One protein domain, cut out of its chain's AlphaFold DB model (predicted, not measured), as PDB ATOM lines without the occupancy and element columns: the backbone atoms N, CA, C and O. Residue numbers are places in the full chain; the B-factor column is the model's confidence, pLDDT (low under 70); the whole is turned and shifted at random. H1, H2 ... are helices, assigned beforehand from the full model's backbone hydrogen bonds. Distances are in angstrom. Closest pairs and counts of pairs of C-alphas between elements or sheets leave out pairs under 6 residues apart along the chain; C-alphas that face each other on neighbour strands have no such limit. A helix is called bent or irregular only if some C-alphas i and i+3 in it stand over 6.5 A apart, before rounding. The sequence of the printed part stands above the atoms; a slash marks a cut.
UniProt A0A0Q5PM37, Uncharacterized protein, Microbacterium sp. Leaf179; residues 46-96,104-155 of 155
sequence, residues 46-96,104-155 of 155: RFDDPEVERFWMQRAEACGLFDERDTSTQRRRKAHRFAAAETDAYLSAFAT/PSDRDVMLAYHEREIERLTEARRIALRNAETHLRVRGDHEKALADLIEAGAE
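This is residues 46 to 96 and 104 to 155 of the 155 residues of an uncharacterized protein of Microbacterium sp. Leaf179 (UniProt A0A0Q5PM37). One very long helix, H3, starts in a small body and sticks out as an arm with residues 118 to 155; in the body H2 crosses its first turns, and short H1 crosses H2. The printed part has 103 residues with three named helices, H1, H2, H3, and no named strand: all helix. It is extended, radius of gyration of the C-alphas 24.3 A, spanning 80 by 41 by 16 A.

H3, residues 108 to 152, touches H2, residues 72 to 94, with 108 to 114 alone, closest C-alphas Leu 111 and Thr 87, 3.9 A, only just about perpendicular at 71 degrees. H1, residues 50 to 62, touches H2 about perpendicular at 85 degrees, closest C-alphas Met 57 and Ala 79, 5.1 A. H1 and H3 are apart. O i to N i+4 pairs are within hydrogen-bond range throughout H1, 13 of 19 in H2, 36 of 41 in H3.

H3 spans 67.8 A, ending at C-alpha 152 (-37.195, -45.632, 5.612). H2, 33.8 A, is only just irregular: C-alphas 87 and 90 are 6.8 A apart. H1, 17.4 A, begins at C-alpha 50 (3.663, -13.023, -20.149).

The farthest C-alphas, Gly 64 and Glu 155, are 79.6 A apart. Residues 97 to 103 are not printed; C-alphas 96 and 104 are 14.4 A apart. Low pLDDT includes residues 107 to 132.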
ATOM      1  N   ARG A  46      -4.825 -15.199 -25.400       62.25
ATOM      2  CA  ARG A  46      -3.530 -14.566 -25.199       62.25
ATOM      3  C   ARG A  46      -2.546 -15.669 -24.876       62.25
ATOM      4  O   ARG A  46      -2.949 -16.770 -24.524       62.25
ATOM      5  N   PHE A  47      -1.269 -15.335 -24.949       67.06
ATOM      6  CA  PHE A  47      -0.311 -16.145 -24.231       67.06
ATOM      7  C   PHE A  47      -0.770 -16.197 -22.784       67.06
ATOM      8  O   PHE A  47      -1.009 -15.157 -22.157       67.06
ATOM      9  N   ASP A  48      -0.941 -17.415 -22.296       62.12
ATOM     10  CA  ASP A  48      -1.108 -17.641 -20.869       62.12
ATOM     11  C   ASP A  48       0.142 -17.125 -20.129       62.12
ATOM     12  O   ASP A  48       0.050 -16.630 -19.006       62.12
ATOM     13  N   ASP A  49       1.288 -17.151 -20.815       63.22
ATOM     14  CA  ASP A  49       2.600 -16.771 -20.319       63.22
ATOM     15  C   ASP A  49       3.010 -15.344 -20.766       63.22
ATOM     16  O   ASP A  49       3.157 -15.099 -21.963       63.22
ATOM     17  N   PRO A  50       3.222 -14.385 -19.839       71.81
ATOM     18  CA  PRO A  50       3.663 -13.023 -20.149       71.81
ATOM     19  C   PRO A  50       5.093 -12.891 -20.689       71.81
ATOM     20  O   PRO A  50       5.432 -11.837 -21.227       71.81
ATOM     21  N   GLU A  51       5.952 -13.884 -20.494       70.56
ATOM     22  CA  GLU A  51       7.321 -13.918 -21.012       70.56
ATOM     23  C   GLU A  51       7.348 -14.496 -22.401       70.56
ATOM     24  O   GLU A  51       8.030 -13.949 -23.253       70.56
ATOM     25  N   VAL A  52       6.527 -15.508 -22.662       76.75
ATOM     26  CA  VAL A  52       6.286 -15.947 -24.030       76.75
ATOM     27  C   VAL A  52       5.547 -14.841 -24.775       76.75
ATOM     28  O   VAL A  52       5.926 -14.477 -25.881       76.75
ATOM     29  N   GLU A  53       4.608 -14.167 -24.105       81.69
ATOM     30  CA  GLU A  53       4.031 -12.921 -24.596       81.69
ATOM     31  C   GLU A  53       5.126 -11.909 -24.899       81.69
ATOM     32  O   GLU A  53       5.168 -11.416 -26.010       81.69
ATOM     33  N   ARG A  54       6.025 -11.591 -23.970       82.62
ATOM     34  CA  ARG A  54       7.056 -10.567 -24.174       82.62
ATOM     35  C   ARG A  54       8.068 -10.962 -25.237       82.62
ATOM     36  O   ARG A  54       8.401 -10.120 -26.052       82.62
ATOM     37  N   PHE A  55       8.509 -12.209 -25.246       87.06
ATOM     38  CA  PHE A  55       9.439 -12.778 -26.205       87.06
ATOM     39  C   PHE A  55       8.849 -12.675 -27.601       87.06
ATOM     40  O   PHE A  55       9.444 -12.081 -28.493       87.06
ATOM     41  N   TRP A  56       7.621 -13.154 -27.780       84.00
ATOM     42  CA  TRP A  56       6.961 -13.072 -29.068       84.00
ATOM     43  C   TRP A  56       6.525 -11.682 -29.428       84.00
ATOM     44  O   TRP A  56       6.430 -11.384 -30.607       84.00
ATOM     45  N   MET A  57       6.253 -10.834 -28.444       88.00
ATOM     46  CA  MET A  57       5.967  -9.433 -28.685       88.00
ATOM     47  C   MET A  57       7.226  -8.705 -29.143       88.00
ATOM     48  O   MET A  57       7.147  -7.987 -30.122       88.00
ATOM     49  N   GLN A  58       8.378  -8.925 -28.513       90.38
ATOM     50  CA  GLN A  58       9.657  -8.318 -28.880       90.38
ATOM     51  C   GLN A  58      10.185  -8.876 -30.197       90.38
ATOM     52  O   GLN A  58      10.691  -8.124 -31.019       90.38
ATOM     53  N   ARG A  59      10.012 -10.175 -30.440       83.88
ATOM     54  CA  ARG A  59      10.357 -10.806 -31.713       83.88
ATOM     55  C   ARG A  59       9.417 -10.335 -32.823       83.88
ATOM     56  O   ARG A  59       9.885  -9.972 -33.891       83.88
ATOM     57  N   ALA A  60       8.113 -10.243 -32.556       79.31
ATOM     58  CA  ALA A  60       7.150  -9.655 -33.486       79.31
ATOM     59  C   ALA A  60       7.459  -8.179 -33.768       79.31
ATOM     60  O   ALA A  60       7.335  -7.733 -34.902       79.31
ATOM     61  N   GLU A  61       7.880  -7.426 -32.755       89.81
ATOM     62  CA  GLU A  61       8.280  -6.027 -32.886       89.81
ATOM     63  C   GLU A  61       9.575  -5.882 -33.693       89.81
ATOM     64  O   GLU A  61       9.616  -5.083 -34.623       89.81
ATOM     65  N   ALA A  62      10.583  -6.713 -33.427       86.62
ATOM     66  CA  ALA A  62      11.829  -6.773 -34.192       86.62
ATOM     67  C   ALA A  62      11.602  -7.185 -35.659       86.62
ATOM     68  O   ALA A  62      12.354  -6.775 -36.539       86.62
ATOM     69  N   CYS A  63      10.538  -7.945 -35.934       78.38
ATOM     70  CA  CYS A  63      10.086  -8.287 -37.283       78.38
ATOM     71  C   CYS A  63       9.134  -7.246 -37.905       78.38
ATOM     72  O   CYS A  63       8.645  -7.466 -39.012       78.38
ATOM     73  N   GLY A  64       8.836  -6.136 -37.217       87.56
ATOM     74  CA  GLY A  64       7.964  -5.067 -37.721       87.56
ATOM     75  C   GLY A  64       6.478  -5.437 -37.818       87.56
ATOM     76  O   GLY A  64       5.748  -4.849 -38.609       87.56
ATOM     77  N   LEU A  65       6.001  -6.410 -37.036       79.25
ATOM     78  CA  LEU A  65       4.637  -6.954 -37.137       79.25
ATOM     79  C   LEU A  65       3.538  -5.999 -36.630       79.25
ATOM     80  O   LEU A  65       2.345  -6.222 -36.867       79.25
ATOM     81  N   PHE A  66       3.906  -4.979 -35.857       86.94
ATOM     82  CA  PHE A  66       2.953  -4.083 -35.207       86.94
ATOM     83  C   PHE A  66       2.784  -2.772 -35.969       86.94
ATOM     84  O   PHE A  66       3.760  -2.097 -36.274       86.94
ATOM     85  N   ASP A  67       1.528  -2.364 -36.167       84.19
ATOM     86  CA  ASP A  67       1.193  -1.024 -36.638       84.19
ATOM     87  C   ASP A  67       1.273  -0.035 -35.469       84.19
ATOM     88  O   ASP A  67       0.930  -0.342 -34.316       84.19
ATOM     89  N   GLU A  68       1.633   1.210 -35.761       86.31
ATOM     90  CA  GLU A  68       1.617   2.289 -34.766       86.31
ATOM     91  C   GLU A  68       0.217   2.495 -34.163       86.31
ATOM     92  O   GLU A  68       0.082   2.842 -32.991       86.31
ATOM     93  N   ARG A  69      -0.836   2.206 -34.941       88.56
ATOM     94  CA  ARG A  69      -2.243   2.312 -34.523       88.56
ATOM     95  C   ARG A  69      -2.775   1.066 -33.801       88.56
ATOM     96  O   ARG A  69      -3.932   1.068 -33.380       88.56
ATOM     97  N   ASP A  70      -1.982   0.000 -33.657       78.94
ATOM     98  CA  ASP A  70      -2.436  -1.216 -32.981       78.94
ATOM     99  C   ASP A  70      -2.634  -1.000 -31.478       78.94
ATOM    100  O   ASP A  70      -1.730  -0.594 -30.745       78.94
ATOM    101  N   THR A  71      -3.790  -1.420 -30.971       84.12
ATOM    102  CA  THR A  71      -4.022  -1.509 -29.525       84.12
ATOM    103  C   THR A  71      -3.206  -2.641 -28.893       84.12
ATOM    104  O   THR A  71      -2.915  -3.660 -29.520       84.12
ATOM    105  N   SER A  72      -2.943  -2.551 -27.583       77.19
ATOM    106  CA  SER A  72      -2.229  -3.602 -26.831       77.19
ATOM    107  C   SER A  72      -2.849  -5.002 -26.991       77.19
ATOM    108  O   SER A  72      -2.138  -6.000 -27.034       77.19
ATOM    109  N   THR A  73      -4.176  -5.105 -27.140       79.62
ATOM    110  CA  THR A  73      -4.827  -6.406 -27.388       79.62
ATOM    111  C   THR A  73      -4.602  -6.902 -28.816       79.62
ATOM    112  O   THR A  73      -4.451  -8.105 -29.013       79.62
ATOM    113  N   GLN A  74      -4.579  -5.999 -29.801       75.44
ATOM    114  CA  GLN A  74      -4.269  -6.343 -31.191       75.44
ATOM    115  C   GLN A  74      -2.817  -6.814 -31.321       75.44
ATOM    116  O   GLN A  74      -2.597  -7.869 -31.911       75.44
ATOM    117  N   ARG A  75      -1.860  -6.147 -30.661       82.81
ATOM    118  CA  ARG A  75      -0.444  -6.554 -30.642       82.81
ATOM    119  C   ARG A  75      -0.229  -7.933 -30.015       82.81
ATOM    120  O   ARG A  75       0.329  -8.808 -30.662       82.81
ATOM    121  N   ARG A  76      -0.798  -8.194 -28.831       80.25
ATOM    122  CA  ARG A  76      -0.701  -9.511 -28.156       80.25
ATOM    123  C   ARG A  76      -1.247 -10.662 -28.996       80.25
ATOM    124  O   ARG A  76      -0.693 -11.754 -28.997       80.25
ATOM    125  N   ARG A  77      -2.327 -10.419 -29.742       75.81
ATOM    126  CA  ARG A  77      -2.902 -11.409 -30.667       75.81
ATOM    127  C   ARG A  77      -2.081 -11.575 -31.941       75.81
ATOM    128  O   ARG A  77      -2.088 -12.655 -32.520       75.81
ATOM    129  N   LYS A  78      -1.444 -10.508 -32.432       75.75
ATOM    130  CA  LYS A  78      -0.500 -10.579 -33.556       75.75
ATOM    131  C   LYS A  78       0.737 -11.393 -33.136       75.75
ATOM    132  O   LYS A  78       1.059 -12.352 -33.823       75.75
ATOM    133  N   ALA A  79       1.284 -11.146 -31.945       79.50
ATOM    134  CA  ALA A  79       2.379 -11.918 -31.358       79.50
ATOM    135  C   ALA A  79       2.032 -13.398 -31.100       79.50
ATOM    136  O   ALA A  79       2.809 -14.258 -31.476       79.50
ATOM    137  N   HIS A  80       0.856 -13.738 -30.551       82.56
ATOM    138  CA  HIS A  80       0.457 -15.149 -30.330       82.56
ATOM    139  C   HIS A  80       0.248 -15.949 -31.612       82.56
ATOM    140  O   HIS A  80       0.398 -17.165 -31.632       82.56
ATOM    141  N   ARG A  81      -0.107 -15.277 -32.705       70.50
ATOM    142  CA  ARG A  81      -0.208 -15.926 -34.017       70.50
ATOM    143  C   ARG A  81       1.156 -16.079 -34.671       70.50
ATOM    144  O   ARG A  81       1.426 -17.113 -35.265       70.50
ATOM    145  N   PHE A  82       2.001 -15.068 -34.515       77.62
ATOM    146  CA  PHE A  82       3.401 -15.124 -34.913       77.62
ATOM    147  C   PHE A  82       4.147 -16.241 -34.182       77.62
ATOM    148  O   PHE A  82       4.961 -16.931 -34.784       77.62
ATOM    149  N   ALA A  83       3.760 -16.477 -32.932       75.88
ATOM    150  CA  ALA A  83       4.322 -17.512 -32.108       75.88
ATOM    151  C   ALA A  83       4.197 -18.913 -32.691       75.88
ATOM    152  O   ALA A  83       5.188 -19.540 -33.028       75.88
ATOM    153  N   ALA A  84       2.956 -19.350 -32.906       75.44
ATOM    154  CA  ALA A  84       2.668 -20.662 -33.472       75.44
ATOM    155  C   ALA A  84       3.341 -20.873 -34.837       75.44
ATOM    156  O   ALA A  84       3.861 -21.944 -35.114       75.44
ATOM    157  N   ALA A  85       3.371 -19.831 -35.673       57.94
ATOM    158  CA  ALA A  85       3.918 -19.920 -37.024       57.94
ATOM    159  C   ALA A  85       5.438 -20.143 -37.040       57.94
ATOM    160  O   ALA A  85       5.944 -20.974 -37.790       57.94
ATOM    161  N   GLU A  86       6.166 -19.421 -36.193       69.75
ATOM    162  CA  GLU A  86       7.597 -19.639 -35.981       69.75
ATOM    163  C   GLU A  86       7.843 -20.983 -35.280       69.75
ATOM    164  O   GLU A  86       8.838 -21.641 -35.565       69.75
ATOM    165  N   THR A  87       6.901 -21.417 -34.440       68.75
ATOM    166  CA  THR A  87       6.918 -22.682 -33.711       68.75
ATOM    167  C   THR A  87       6.732 -23.958 -34.555       68.75
ATOM    168  O   THR A  87       7.093 -25.045 -34.132       68.75
ATOM    169  N   ASP A  88       6.182 -23.888 -35.753       65.06
ATOM    170  CA  ASP A  88       6.007 -25.100 -36.572       65.06
ATOM    171  C   ASP A  88       7.135 -25.233 -37.617       65.06
ATOM    172  O   ASP A  88       7.484 -26.327 -38.082       65.06
ATOM    173  N   ALA A  89       7.769 -24.101 -37.943       63.44
ATOM    174  CA  ALA A  89       8.742 -23.959 -39.019       63.44
ATOM    175  C   ALA A  89      10.063 -24.740 -38.821       63.44
ATOM    176  O   ALA A  89      10.535 -25.383 -39.755       63.44
ATOM    177  N   TYR A  90      10.677 -24.744 -37.640       68.69
ATOM    178  CA  TYR A  90      11.843 -25.609 -37.335       68.69
ATOM    179  C   TYR A  90      11.583 -27.082 -36.966       68.69
ATOM    180  O   TYR A  90      12.505 -27.853 -37.176       68.69
ATOM    181  N   LEU A  91      10.422 -27.534 -36.456       67.25
ATOM    182  CA  LEU A  91      10.228 -28.941 -36.063       67.25
ATOM    183  C   LEU A  91      10.265 -29.771 -37.348       67.25
ATOM    184  O   LEU A  91      10.860 -30.843 -37.413       67.25
ATOM    185  N   SER A  92       9.745 -29.163 -38.417       59.00
ATOM    186  CA  SER A  92       9.824 -29.620 -39.798       59.00
ATOM    187  C   SER A  92      11.254 -29.599 -40.362       59.00
ATOM    188  O   SER A  92      11.671 -30.543 -41.030       59.00
ATOM    189  N   ALA A  93      12.037 -28.549 -40.085       63.00
ATOM    190  CA  ALA A  93      13.433 -28.463 -40.531       63.00
ATOM    191  C   ALA A  93      14.341 -29.489 -39.821       63.00
ATOM    192  O   ALA A  93      15.290 -29.997 -40.414       63.00
ATOM    193  N   PHE A  94      14.017 -29.821 -38.571       62.00
ATOM    194  CA  PHE A  94      14.773 -30.716 -37.700       62.00
ATOM    195  C   PHE A  94      14.621 -32.203 -38.074       62.00
ATOM    196  O   PHE A  94      15.600 -32.944 -38.047       62.00
ATOM    197  N   ALA A  95      13.439 -32.645 -38.517       61.53
ATOM    198  CA  ALA A  95      13.160 -34.051 -38.853       61.53
ATOM    199  C   ALA A  95      13.931 -34.601 -40.078       61.53
ATOM    200  O   ALA A  95      13.956 -35.811 -40.306       61.53
ATOM    201  N   THR A  96      14.564 -33.730 -40.868       56.41
ATOM    202  CA  THR A  96      15.182 -34.080 -42.162       56.41
ATOM    203  C   THR A  96      16.720 -34.138 -42.095       56.41
ATOM    204  O   THR A  96      17.366 -34.565 -43.051       56.41
ATOM    205  N   PRO A 104      20.954 -23.919 -33.646       64.31
ATOM    206  CA  PRO A 104      19.572 -23.536 -33.466       64.31
ATOM    207  C   PRO A 104      19.441 -22.086 -33.004       64.31
ATOM    208  O   PRO A 104      20.034 -21.685 -32.008       64.31
ATOM    209  N   SER A 105      18.670 -21.286 -33.725       63.75
ATOM    210  CA  SER A 105      18.537 -19.843 -33.459       63.75
ATOM    211  C   SER A 105      17.577 -19.585 -32.276       63.75
ATOM    212  O   SER A 105      17.149 -20.566 -31.675       63.75
ATOM    213  N   ASP A 106      17.199 -18.330 -31.931       70.94
ATOM    214  CA  ASP A 106      16.136 -17.945 -30.944       70.94
ATOM    215  C   ASP A 106      14.747 -18.532 -31.283       70.94
ATOM    216  O   ASP A 106      13.678 -17.975 -31.091       70.94
ATOM    217  N   ARG A 107      14.730 -19.649 -31.950       53.31
ATOM    218  CA  ARG A 107      13.959 -19.894 -33.130       53.31
ATOM    219  C   ARG A 107      13.489 -21.305 -32.999       53.31
ATOM    220  O   ARG A 107      12.380 -21.514 -32.579       53.31
ATOM    221  N   ASP A 108      14.397 -22.235 -33.098       66.38
ATOM    222  CA  ASP A 108      14.388 -23.565 -32.520       66.38
ATOM    223  C   ASP A 108      13.753 -23.601 -31.109       66.38
ATOM    224  O   ASP A 108      12.992 -24.482 -30.722       66.38
ATOM    225  N   VAL A 109      13.979 -22.516 -30.386       60.12
ATOM    226  CA  VAL A 109      13.392 -22.072 -29.118       60.12
ATOM    227  C   VAL A 109      11.886 -22.069 -29.067       60.12
ATOM    228  O   VAL A 109      11.266 -22.516 -28.108       60.12
ATOM    229  N   MET A 110      11.277 -21.494 -30.070       60.56
ATOM    230  CA  MET A 110       9.852 -21.395 -30.071       60.56
ATOM    231  C   MET A 110       9.223 -22.677 -30.534       60.56
ATOM    232  O   MET A 110       8.059 -22.936 -30.296       60.56
ATOM    233  N   LEU A 111      10.003 -23.559 -31.106       59.28
ATOM    234  CA  LEU A 111       9.491 -24.779 -31.660       59.28
ATOM    235  C   LEU A 111       9.232 -25.885 -30.676       59.28
ATOM    236  O   LEU A 111       8.197 -26.543 -30.690       59.28
ATOM    237  N   ALA A 112      10.084 -25.924 -29.686       56.31
ATOM    238  CA  ALA A 112       9.743 -26.554 -28.443       56.31
ATOM    239  C   ALA A 112       8.508 -25.924 -27.765       56.31
ATOM    240  O   ALA A 112       7.886 -26.581 -26.940       56.31
ATOM    241  N   TYR A 113       8.140 -24.664 -28.029       67.00
ATOM    242  CA  TYR A 113       7.081 -24.007 -27.250       67.00
ATOM    243  C   TYR A 113       5.678 -24.502 -27.568       67.00
ATOM    244  O   TYR A 113       4.828 -24.466 -26.685       67.00
ATOM    245  N   HIS A 114       5.432 -25.044 -28.754       50.06
ATOM    246  CA  HIS A 114       4.105 -25.558 -29.089       50.06
ATOM    247  C   HIS A 114       4.024 -27.066 -29.252       50.06
ATOM    248  O   HIS A 114       2.929 -27.575 -29.040       50.06
ATOM    249  N   GLU A 115       5.113 -27.816 -29.443       63.03
ATOM    250  CA  GLU A 115       5.086 -29.270 -29.139       63.03
ATOM    251  C   GLU A 115       4.488 -29.533 -27.743       63.03
ATOM    252  O   GLU A 115       3.733 -30.456 -27.453       63.03
ATOM    253  N   ARG A 116       4.778 -28.571 -26.895       52.81
ATOM    254  CA  ARG A 116       4.551 -28.474 -25.473       52.81
ATOM    255  C   ARG A 116       3.201 -27.891 -25.105       52.81
ATOM    256  O   ARG A 116       2.615 -28.250 -24.087       52.81
ATOM    257  N   GLU A 117       2.668 -27.039 -25.961       66.06
ATOM    258  CA  GLU A 117       1.300 -26.563 -25.816       66.06
ATOM    259  C   GLU A 117       0.293 -27.658 -26.214       66.06
ATOM    260  O   GLU A 117      -0.823 -27.730 -25.695       66.06
ATOM    261  N   ILE A 118       0.730 -28.589 -27.060       54.00
ATOM    262  CA  ILE A 118      -0.046 -29.732 -27.544       54.00
ATOM    263  C   ILE A 118      -0.188 -30.821 -26.477       54.00
ATOM    264  O   ILE A 118      -1.288 -31.335 -26.252       54.00
ATOM    265  N   GLU A 119       0.863 -31.135 -25.737       51.53
ATOM    266  CA  GLU A 119       0.748 -32.079 -24.622       51.53
ATOM    267  C   GLU A 119      -0.085 -31.496 -23.473       51.53
ATOM    268  O   GLU A 119      -0.932 -32.185 -22.892       51.53
ATOM    269  N   ARG A 120       0.066 -30.189 -23.214       59.97
ATOM    270  CA  ARG A 120      -0.690 -29.450 -22.193       59.97
ATOM    271  C   ARG A 120      -2.195 -29.590 -22.386       59.97
ATOM    272  O   ARG A 120      -2.935 -29.898 -21.448       59.97
ATOM    273  N   LEU A 121      -2.659 -29.362 -23.605       55.69
ATOM    274  CA  LEU A 121      -4.082 -29.430 -23.920       55.69
ATOM    275  C   LEU A 121      -4.592 -30.879 -23.942       55.69
ATOM    276  O   LEU A 121      -5.766 -31.132 -23.658       55.69
ATOM    277  N   THR A 122      -3.702 -31.838 -24.182       56.38
ATOM    278  CA  THR A 122      -4.027 -33.266 -24.209       56.38
ATOM    279  C   THR A 122      -4.241 -33.843 -22.804       56.38
ATOM    280  O   THR A 122      -5.221 -34.555 -22.572       56.38
ATOM    281  N   GLU A 123      -3.419 -33.479 -21.820       46.59
ATOM    282  CA  GLU A 123      -3.593 -33.933 -20.430       46.59
ATOM    283  C   GLU A 123      -4.721 -33.184 -19.706       46.59
ATOM    284  O   GLU A 123      -5.447 -33.768 -18.893       46.59
ATOM    285  N   ALA A 124      -4.952 -31.916 -20.074       54.72
ATOM    286  CA  ALA A 124      -6.102 -31.153 -19.591       54.72
ATOM    287  C   ALA A 124      -7.426 -31.852 -19.941       54.72
ATOM    288  O   ALA A 124      -8.361 -31.899 -19.139       54.72
ATOM    289  N   ARG A 125      -7.477 -32.471 -21.119       47.09
ATOM    290  CA  ARG A 125      -8.585 -33.317 -21.564       47.09
ATOM    291  C   ARG A 125      -8.643 -34.649 -20.805       47.09
ATOM    292  O   ARG A 125      -9.733 -35.080 -20.436       47.09
ATOM    293  N   ARG A 126      -7.477 -35.238 -20.520       60.69
ATOM    294  CA  ARG A 126      -7.239 -36.325 -19.549       60.69
ATOM    295  C   ARG A 126      -8.131 -36.225 -18.305       60.69
ATOM    296  O   ARG A 126      -9.021 -37.029 -18.030       60.69
ATOM    297  N   ILE A 127      -7.844 -35.180 -17.549       48.41
ATOM    298  CA  ILE A 127      -8.374 -34.904 -16.212       48.41
ATOM    299  C   ILE A 127      -9.864 -34.566 -16.254       48.41
ATOM    300  O   ILE A 127     -10.631 -35.025 -15.407       48.41
ATOM    301  N   ALA A 128     -10.279 -33.814 -17.276       55.22
ATOM    302  CA  ALA A 128     -11.673 -33.428 -17.446       55.22
ATOM    303  C   ALA A 128     -12.606 -34.650 -17.549       55.22
ATOM    304  O   ALA A 128     -13.709 -34.630 -17.006       55.22
ATOM    305  N   LEU A 129     -12.150 -35.737 -18.180       62.25
ATOM    306  CA  LEU A 129     -12.936 -36.964 -18.336       62.25
ATOM    307  C   LEU A 129     -13.083 -37.740 -17.020       62.25
ATOM    308  O   LEU A 129     -14.190 -38.112 -16.643       62.25
ATOM    309  N   ARG A 130     -11.995 -37.904 -16.264       58.25
ATOM    310  CA  ARG A 130     -12.017 -38.612 -14.973       58.25
ATOM    311  C   ARG A 130     -12.877 -37.899 -13.923       58.25
ATOM    312  O   ARG A 130     -13.547 -38.529 -13.101       58.25
ATOM    313  N   ASN A 131     -12.869 -36.569 -13.952       63.03
ATOM    314  CA  ASN A 131     -13.711 -35.765 -13.075       63.03
ATOM    315  C   ASN A 131     -15.189 -35.951 -13.420       63.03
ATOM    316  O   ASN A 131     -16.000 -36.169 -12.522       63.03
ATOM    317  N   ALA A 132     -15.532 -35.926 -14.711       61.19
ATOM    318  CA  ALA A 132     -16.898 -36.164 -15.164       61.19
ATOM    319  C   ALA A 132     -17.425 -37.529 -14.688       61.19
ATOM    320  O   ALA A 132     -18.542 -37.614 -14.182       61.19
ATOM    321  N   GLU A 133     -16.595 -38.571 -14.749       77.75
ATOM    322  CA  GLU A 133     -16.932 -39.902 -14.229       77.75
ATOM    323  C   GLU A 133     -17.189 -39.893 -12.709       77.75
ATOM    324  O   GLU A 133     -18.172 -40.459 -12.229       77.75
ATOM    325  N   THR A 134     -16.353 -39.195 -11.938       68.25
ATOM    326  CA  THR A 134     -16.495 -39.080 -10.475       68.25
ATOM    327  C   THR A 134     -17.771 -38.340 -10.079       68.25
ATOM    328  O   THR A 134     -18.461 -38.753  -9.145       68.25
ATOM    329  N   HIS A 135     -18.112 -37.271 -10.803       78.19
ATOM    330  CA  HIS A 135     -19.337 -36.510 -10.564       78.19
ATOM    331  C   HIS A 135     -20.592 -37.345 -10.824       78.19
ATOM    332  O   HIS A 135     -21.539 -37.270 -10.042       78.19
ATOM    333  N   LEU A 136     -20.593 -38.170 -11.875       81.12
ATOM    334  CA  LEU A 136     -21.702 -39.082 -12.163       81.12
ATOM    335  C   LEU A 136     -21.884 -40.120 -11.054       81.12
ATOM    336  O   LEU A 136     -23.013 -40.374 -10.638       81.12
ATOM    337  N   ARG A 137     -20.782 -40.662 -10.528       86.81
ATOM    338  CA  ARG A 137     -20.829 -41.621  -9.421       86.81
ATOM    339  C   ARG A 137     -21.390 -40.999  -8.142       86.81
ATOM    340  O   ARG A 137     -22.348 -41.518  -7.591       86.81
ATOM    341  N   VAL A 138     -20.837 -39.865  -7.708       83.94
ATOM    342  CA  VAL A 138     -21.281 -39.152  -6.495       83.94
ATOM    343  C   VAL A 138     -22.754 -38.760  -6.589       83.94
ATOM    344  O   VAL A 138     -23.496 -38.890  -5.620       83.94
ATOM    345  N   ARG A 139     -23.197 -38.310  -7.768       86.25
ATOM    346  CA  ARG A 139     -24.608 -38.018  -8.008       86.25
ATOM    347  C   ARG A 139     -25.479 -39.262  -7.817       86.25
ATOM    348  O   ARG A 139     -26.479 -39.167  -7.116       86.25
ATOM    349  N   GLY A 140     -25.081 -40.402  -8.381       89.56
ATOM    350  CA  GLY A 140     -25.789 -41.669  -8.192       89.56
ATOM    351  C   GLY A 140     -25.831 -42.121  -6.728       89.56
ATOM    352  O   GLY A 140     -26.888 -42.514  -6.243       89.56
ATOM    353  N   ASP A 141     -24.717 -41.993  -6.000       89.06
ATOM    354  CA  ASP A 141     -24.629 -42.336  -4.573       89.06
ATOM    355  C   ASP A 141     -25.589 -41.470  -3.728       89.06
ATOM    356  O   ASP A 141     -26.262 -41.974  -2.828       89.06
ATOM    357  N   HIS A 142     -25.707 -40.175  -4.048       89.44
ATOM    358  CA  HIS A 142     -26.640 -39.265  -3.377       89.44
ATOM    359  C   HIS A 142     -28.103 -39.501  -3.753       89.44
ATOM    360  O   HIS A 142     -28.960 -39.466  -2.873       89.44
ATOM    361  N   GLU A 143     -28.399 -39.731  -5.035       91.81
ATOM    362  CA  GLU A 143     -29.755 -40.054  -5.497       91.81
ATOM    363  C   GLU A 143     -30.258 -41.338  -4.823       91.81
ATOM    364  O   GLU A 143     -31.402 -41.385  -4.371       91.81
ATOM    365  N   LYS A 144     -29.377 -42.333  -4.655       92.81
ATOM    366  CA  LYS A 144     -29.682 -43.557  -3.912       92.81
ATOM    367  C   LYS A 144     -29.894 -43.301  -2.419       92.81
ATOM    368  O   LYS A 144     -30.926 -43.689  -1.888       92.81
ATOM    369  N   ALA A 145     -28.969 -42.611  -1.748       89.12
ATOM    370  CA  ALA A 145     -29.098 -42.320  -0.318       89.12
ATOM    371  C   ALA A 145     -30.375 -41.525   0.011       89.12
ATOM    372  O   ALA A 145     -30.973 -41.720   1.066       89.12
ATOM    373  N   LEU A 146     -30.808 -40.636  -0.890       91.81
ATOM    374  CA  LEU A 146     -32.066 -39.910  -0.741       91.81
ATOM    375  C   LEU A 146     -33.282 -40.836  -0.882       91.81
ATOM    376  O   LEU A 146     -34.219 -40.703  -0.100       91.81
ATOM    377  N   ALA A 147     -33.270 -41.754  -1.852       91.31
ATOM    378  CA  ALA A 147     -34.340 -42.733  -2.025       91.31
ATOM    379  C   ALA A 147     -34.478 -43.635  -0.787       91.31
ATOM    380  O   ALA A 147     -35.578 -43.748  -0.250       91.31
ATOM    381  N   ASP A 148     -33.357 -44.158  -0.280       90.81
ATOM    382  CA  ASP A 148     -33.320 -45.017   0.908       90.81
ATOM    383  C   ASP A 148     -33.872 -44.284   2.156       90.81
ATOM    384  O   ASP A 148     -34.600 -44.864   2.957       90.81
ATOM    385  N   LEU A 149     -33.577 -42.984   2.316       89.25
ATOM    386  CA  LEU A 149     -34.102 -42.165   3.420       89.25
ATOM    387  C   LEU A 149     -35.607 -41.888   3.312       89.25
ATOM    388  O   LEU A 149     -36.286 -41.810   4.335       89.25
ATOM    389  N   ILE A 150     -36.123 -41.691   2.096       89.81
ATOM    390  CA  ILE A 150     -37.557 -41.469   1.867       89.81
ATOM    391  C   ILE A 150     -38.338 -42.754   2.156       89.81
ATOM    392  O   ILE A 150     -39.392 -42.683   2.783       89.81
ATOM    393  N   GLU A 151     -37.815 -43.905   1.731       85.44
ATOM    394  CA  GLU A 151     -38.424 -45.213   1.981       85.44
ATOM    395  C   GLU A 151     -38.432 -45.544   3.480       85.44
ATOM    396  O   GLU A 151     -39.491 -45.816   4.035       85.44
ATOM    397  N   ALA A 152     -37.298 -45.380   4.172       80.75
ATOM    398  CA  ALA A 152     -37.195 -45.632   5.612       80.75
ATOM    399  C   ALA A 152     -38.015 -44.665   6.490       80.75
ATOM    400  O   ALA A 152     -38.287 -44.970   7.647       80.75
ATOM    401  N   GLY A 153     -38.369 -43.480   5.982       70.00
ATOM    402  CA  GLY A 153     -39.228 -42.516   6.679       70.00
ATOM    403  C   GLY A 153     -40.724 -42.678   6.393       70.00
ATOM    404  O   GLY A 153     -41.527 -41.956   6.986       70.00
ATOM    405  N   ALA A 154     -41.093 -43.557   5.457       64.25
ATOM    406  CA  ALA A 154     -42.479 -43.866   5.107       64.25
ATOM    407  C   ALA A 154     -43.032 -45.099   5.851       64.25
ATOM    408  O   ALA A 154     -44.241 -45.337   5.793       64.25
ATOM    409  N   GLU A 155     -42.161 -45.850   6.534       55.25
ATOM    410  CA  GLU A 155     -42.480 -46.948   7.463       55.25
ATOM    411  C   GLU A 155     -42.712 -46.439   8.895       55.25
ATOM    412  O   GLU A 155     -43.637 -46.968   9.557       55.25
TER     413      GLU A 155